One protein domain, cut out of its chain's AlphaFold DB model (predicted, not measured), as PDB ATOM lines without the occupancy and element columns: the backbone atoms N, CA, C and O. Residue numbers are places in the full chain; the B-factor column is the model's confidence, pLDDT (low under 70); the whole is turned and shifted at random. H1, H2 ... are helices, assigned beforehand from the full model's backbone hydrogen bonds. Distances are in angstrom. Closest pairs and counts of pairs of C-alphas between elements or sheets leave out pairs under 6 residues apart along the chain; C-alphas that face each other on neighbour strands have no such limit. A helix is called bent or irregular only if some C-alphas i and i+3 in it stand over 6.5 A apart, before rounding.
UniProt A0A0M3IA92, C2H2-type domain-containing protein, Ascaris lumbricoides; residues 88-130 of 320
ATOM      1  N   MET A  88     218.517 197.207 238.067       54.41
ATOM      2  CA  MET A  88     218.886 195.797 237.901       54.41
ATOM      3  C   MET A  88     219.452 195.503 236.506       54.41
ATOM      4  O   MET A  88     220.435 194.771 236.417       54.41
ATOM      5  N   SER A  89     218.906 196.100 235.438       60.84
ATOM      6  CA  SER A  89     219.469 195.993 234.083       60.84
ATOM      7  C   SER A  89     220.869 196.596 233.995       60.84
ATOM      8  O   SER A  89     221.794 195.880 233.633       60.84
ATOM      9  N   ALA A  90     221.067 197.845 234.436       61.19
ATOM     10  CA  ALA A  90     222.384 198.491 234.388       61.19
ATOM     11  C   ALA A  90     223.466 197.699 235.152       61.19
ATOM     12  O   ALA A  90     224.619 197.629 234.731       61.19
ATOM     13  N   ARG A  91     223.084 197.052 236.262       66.56
ATOM     14  CA  ARG A  91     223.979 196.192 237.044       66.56
ATOM     15  C   ARG A  91     224.243 194.838 236.376       66.56
ATOM     16  O   ARG A  91     225.336 194.299 236.517       66.56
ATOM     17  N   LEU A  92     223.268 194.276 235.658       66.81
ATOM     18  CA  LEU A  92     223.469 193.077 234.837       66.81
ATOM     19  C   LEU A  92     224.406 193.362 233.658       66.81
ATOM     20  O   LEU A  92     225.296 192.552 233.407       66.81
ATOM     21  N   ASP A  93     224.262 194.514 233.003       73.50
ATOM     22  CA  ASP A  93     225.148 194.952 231.922       73.50
ATOM     23  C   ASP A  93     226.598 195.102 232.429       73.50
ATOM     24  O   ASP A  93     227.523 194.547 231.835       73.50
ATOM     25  N   GLU A  94     226.799 195.721 233.603       75.38
ATOM     26  CA  GLU A  94     228.107 195.796 234.279       75.38
ATOM     27  C   GLU A  94     228.701 194.398 234.568       75.38
ATOM     28  O   GLU A  94     229.876 194.141 234.288       75.38
ATOM     29  N   PHE A  95     227.896 193.451 235.069       75.00
ATOM     30  CA  PHE A  95     228.344 192.068 235.291       75.00
ATOM     31  C   PHE A  95     228.705 191.336 233.987       75.00
ATOM     32  O   PHE A  95     229.659 190.551 233.973       75.00
ATOM     33  N   VAL A  96     227.973 191.583 232.896       79.94
ATOM     34  CA  VAL A  96     228.269 191.022 231.569       79.94
ATOM     35  C   VAL A  96     229.583 191.590 231.030       79.94
ATOM     36  O   VAL A  96     230.434 190.812 230.597       79.94
ATOM     37  N   GLU A  97     229.816 192.901 231.139       83.19
ATOM     38  CA  GLU A  97     231.084 193.523 230.739       83.19
ATOM     39  C   GLU A  97     232.290 193.018 231.543       83.19
ATOM     40  O   GLU A  97     233.360 192.783 230.974       83.19
ATOM     41  N   VAL A  98     232.149 192.855 232.863       82.06
ATOM     42  CA  VAL A  98     233.227 192.325 233.717       82.06
ATOM     43  C   VAL A  98     233.526 190.869 233.353       82.06
ATOM     44  O   VAL A  98     234.692 190.492 233.225       82.06
ATOM     45  N   ARG A  99     232.492 190.052 233.114       82.00
ATOM     46  CA  ARG A  99     232.658 188.662 232.661       82.00
ATOM     47  C   ARG A  99     233.335 188.587 231.291       82.00
ATOM     48  O   ARG A  99     234.216 187.749 231.113       82.00
ATOM     49  N   GLN A 100     232.956 189.457 230.355       87.75
ATOM     50  CA  GLN A 100     233.553 189.531 229.022       87.75
ATOM     51  C   GLN A 100     235.047 189.880 229.106       87.75
ATOM     52  O   GLN A 100     235.879 189.137 228.586       87.75
ATOM     53  N   ARG A 101     235.406 190.917 229.877       87.62
ATOM     54  CA  ARG A 101     236.809 191.307 230.119       87.62
ATOM     55  C   ARG A 101     237.644 190.188 230.754       87.62
ATOM     56  O   ARG A 101     238.800 190.004 230.386       87.62
ATOM     57  N   LEU A 102     237.073 189.401 231.672       84.81
ATOM     58  CA  LEU A 102     237.765 188.252 232.279       84.81
ATOM     59  C   LEU A 102     237.986 187.087 231.297       84.81
ATOM     60  O   LEU A 102     238.993 186.384 231.405       84.81
ATOM     61  N   LEU A 103     237.071 186.871 230.346       86.88
ATOM     62  CA  LEU A 103     237.243 185.874 229.283       86.88
ATOM     63  C   LEU A 103     238.300 186.318 228.262       86.88
ATOM     64  O   LEU A 103     239.107 185.499 227.830       86.88
ATOM     65  N   GLU A 104     238.340 187.607 227.929       88.00
ATOM     66  CA  GLU A 104     239.354 188.196 227.046       88.00
ATOM     67  C   GLU A 104     240.756 188.163 227.673       88.00
ATOM     68  O   GLU A 104     241.707 187.740 227.017       88.00
ATOM     69  N   GLU A 105     240.893 188.510 228.959       83.12
ATOM     70  CA  GLU A 105     242.171 188.415 229.680       83.12
ATOM     71  C   GLU A 105     242.647 186.957 229.786       83.12
ATOM     72  O   GLU A 105     243.820 186.671 229.544       83.12
ATOM     73  N   ARG A 106     241.734 186.011 230.061       79.62
ATOM     74  CA  ARG A 106     242.029 184.568 230.019       79.62
ATOM     75  C   ARG A 106     242.550 184.148 228.643       79.62
ATOM     76  O   ARG A 106     243.599 183.515 228.572       79.62
ATOM     77  N   ALA A 107     241.854 184.520 227.568       83.25
ATOM     78  CA  ALA A 107     242.263 184.187 226.206       83.25
ATOM     79  C   ALA A 107     243.619 184.822 225.837       83.25
ATOM     80  O   ALA A 107     244.417 184.201 225.131       83.25
ATOM     81  N   ARG A 108     243.925 186.026 226.350       85.62
ATOM     82  CA  ARG A 108     245.243 186.658 226.179       85.62
ATOM     83  C   ARG A 108     246.338 185.876 226.905       85.62
ATOM     84  O   ARG A 108     247.355 185.578 226.289       85.62
ATOM     85  N   ILE A 109     246.112 185.483 228.161       77.94
ATOM     86  CA  ILE A 109     247.054 184.674 228.957       77.94
ATOM     87  C   ILE A 109     247.290 183.299 228.314       77.94
ATOM     88  O   ILE A 109     248.432 182.849 228.233       77.94
ATOM     89  N   GLU A 110     246.238 182.642 227.821       79.38
ATOM     90  CA  GLU A 110     246.337 181.358 227.111       79.38
ATOM     91  C   GLU A 110     247.142 181.521 225.800       79.38
ATOM     92  O   GLU A 110     248.094 180.778 225.565       79.38
ATOM     93  N   SER A 111     246.878 182.571 225.011       86.94
ATOM     94  CA  SER A 111     247.631 182.904 223.785       86.94
ATOM     95  C   SER A 111     249.108 183.264 224.035       86.94
ATOM     96  O   SER A 111     249.997 182.830 223.291       86.94
ATOM     97  N   GLU A 112     249.401 184.025 225.096       83.38
ATOM     98  CA  GLU A 112     250.765 184.354 225.539       83.38
ATOM     99  C   GLU A 112     251.513 183.100 226.018       83.38
ATOM    100  O   GLU A 112     252.675 182.893 225.651       83.38
ATOM    101  N   GLY A 113     250.836 182.226 226.769       80.81
ATOM    102  CA  GLY A 113     251.347 180.918 227.179       80.81
ATOM    103  C   GLY A 113     251.696 180.037 225.980       80.81
ATOM    104  O   GLY A 113     252.814 179.523 225.893       80.81
ATOM    105  N   ASP A 114     250.800 179.938 224.998       82.25
ATOM    106  CA  ASP A 114     251.028 179.190 223.759       82.25
ATOM    107  C   ASP A 114     252.160 179.784 222.910       82.25
ATOM    108  O   ASP A 114     252.893 179.052 222.238       82.25
ATOM    109  N   ALA A 115     252.331 181.110 222.904       87.00
ATOM    110  CA  ALA A 115     253.457 181.767 222.237       87.00
ATOM    111  C   ALA A 115     254.792 181.460 222.938       87.00
ATOM    112  O   ALA A 115     255.791 181.177 222.269       87.00
ATOM    113  N   TYR A 116     254.807 181.449 224.273       81.88
ATOM    114  CA  TYR A 116     255.967 181.052 225.070       81.88
ATOM    115  C   TYR A 116     256.336 179.575 224.854       81.88
ATOM    116  O   TYR A 116     257.504 179.266 224.603       81.88
ATOM    117  N   VAL A 117     255.352 178.667 224.872       80.38
ATOM    118  CA  VAL A 117     255.562 177.232 224.607       80.38
ATOM    119  C   VAL A 117     256.124 177.015 223.201       80.38
ATOM    120  O   VAL A 117     257.108 176.288 223.057       80.38
ATOM    121  N   ARG A 118     255.590 177.696 222.176       81.50
ATOM    122  CA  ARG A 118     256.137 177.650 220.806       81.50
ATOM    123  C   ARG A 118     257.594 178.114 220.747       81.50
ATOM    124  O   ARG A 118     258.438 177.369 220.259       81.50
ATOM    125  N   GLN A 119     257.932 179.262 221.349       85.75
ATOM    126  CA  GLN A 119     259.333 179.704 221.431       85.75
ATOM    127  C   GLN A 119     260.243 178.704 222.158       85.75
ATOM    128  O   GLN A 119     261.426 178.607 221.828       85.75
ATOM    129  N   LEU A 120     259.732 177.991 223.166       79.94
ATOM    130  CA  LEU A 120     260.494 176.977 223.893       79.94
ATOM    131  C   LEU A 120     260.774 175.753 223.007       79.94
ATOM    132  O   LEU A 120     261.903 175.262 222.988       79.94
ATOM    133  N   VAL A 121     259.776 175.295 222.244       76.44
ATOM    134  CA  VAL A 121     259.905 174.196 221.271       76.44
ATOM    135  C   VAL A 121     260.891 174.567 220.156       76.44
ATOM    136  O   VAL A 121     261.810 173.790 219.881       76.44
ATOM    137  N   ASP A 122     260.786 175.777 219.601       81.50
ATOM    138  CA  ASP A 122     261.682 176.280 218.551       81.50
ATOM    139  C   ASP A 122     263.129 176.433 219.048       81.50
ATOM    140  O   ASP A 122     264.065 175.961 218.399       81.50
ATOM    141  N   LYS A 123     263.340 177.005 220.246       81.44
ATOM    142  CA  LYS A 123     264.674 177.096 220.883       81.44
ATOM    143  C   LYS A 123     265.280 175.724 221.187       81.44
ATOM    144  O   LYS A 123     266.503 175.585 221.212       81.44
ATOM    145  N   MET A 124     264.445 174.710 221.406       74.44
ATOM    146  CA  MET A 124     264.874 173.320 221.566       74.44
ATOM    147  C   MET A 124     265.151 172.625 220.217       74.44
ATOM    148  O   MET A 124     265.662 171.505 220.220       74.44
ATOM    149  N   GLY A 125     264.874 173.268 219.076       65.50
ATOM    150  CA  GLY A 125     265.377 172.898 217.746       65.50
ATOM    151  C   GLY A 125     265.061 171.463 217.325       65.50
ATOM    152  O   GLY A 125     265.967 170.723 216.942       65.50
ATOM    153  N   GLY A 126     263.815 171.014 217.515       62.66
ATOM    154  CA  GLY A 126     263.392 169.630 217.243       62.66
ATOM    155  C   GLY A 126     263.991 168.569 218.184       62.66
ATOM    156  O   GLY A 126     263.565 167.414 218.182       62.66
ATOM    157  N   ARG A 127     264.928 168.937 219.073       60.12
ATOM    158  CA  ARG A 127     265.381 168.043 220.151       60.12
ATOM    159  C   ARG A 127     264.281 167.809 221.173       60.12
ATOM    160  O   ARG A 127     264.319 166.773 221.820       60.12
ATOM    161  N   PHE A 128     263.312 168.718 221.314       59.09
ATOM    162  CA  PHE A 128     262.137 168.466 222.150       59.09
ATOM    163  C   PHE A 128     261.384 167.227 221.660       59.09
ATOM    164  O   PHE A 128     261.215 166.292 222.438       59.09
ATOM    165  N   ASP A 129     261.075 167.139 220.363       55.09
ATOM    166  CA  ASP A 129     260.494 165.927 219.782       55.09
ATOM    167  C   ASP A 129     261.424 164.723 219.921       55.09
ATOM    168  O   ASP A 129     260.958 163.662 220.300       55.09
ATOM    169  N   SER A 130     262.740 164.857 219.737       54.25
ATOM    170  CA  SER A 130     263.676 163.736 219.961       54.25
ATOM    171  C   SER A 130     263.698 163.228 221.420       54.25
ATOM    172  O   SER A 130     263.767 162.025 221.675       54.25
TER     173      SER A 130
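AT A GLANCE: This is residues 88 to 130 of the 320 residues of the protein "C2H2-type domain-containing protein" of Ascaris lumbricoides (UniProt A0A0M3IA92). The model is one long straight helix, H1, with a short hook at its far end, where the chain turns aside into the four-residue helix H2. H1 makes the length of the whole, and residues 88 to 119 of it stand free. The printed part has 43 residues with two named helices, H1 then H2 along the chain, and no named strand; its class is all helix. It is extended, with a radius of gyration of the C-alphas of 18.1 A, and its C-alphas span 58 by 12 by 5 A, a rod.

IN THESE COORDINATES: H1 is the longest helix, residues 88 to 123, 36 residues and 52.3 A from first to last C-alpha. It begins with C-alpha 88 at (218.886, 195.797, 237.901) and ends with C-alpha 123 at (264.674, 177.096, 220.883). H2 is residues 127 to 130, and its last C-alpha, that of Ser 130, is at (263.676, 163.736, 219.961).

HOW THE PARTS SIT: H1 is not bent. A tight link of 3 residues joins it to H2. The two helices are close but not clearly touching, with 1 pair of C-alphas within 8 A. Their closest C-alphas are those of Val 121 and Phe 128, 6.2 A apart. From centre to centre H1 and H2 are 30.3 A apart. In H1 every O i to N i+4 pair is within hydrogen-bond range. H2 is too short for such a pair; its 1 pair of O i to N i+3 is within range.

THE WHOLE: The two C-alphas farthest apart, those of Met 88 and Ser 130, are 57.9 A apart, and they are also the first and last printed. The printed part has no cut. Residues 122 to 127 also stand free. The mean pLDDT of the printed part is 76.4; it is under 70 at residues 88 to 92 and residues 125 to 130, and the mean is 79 in H1 and 57 in H2.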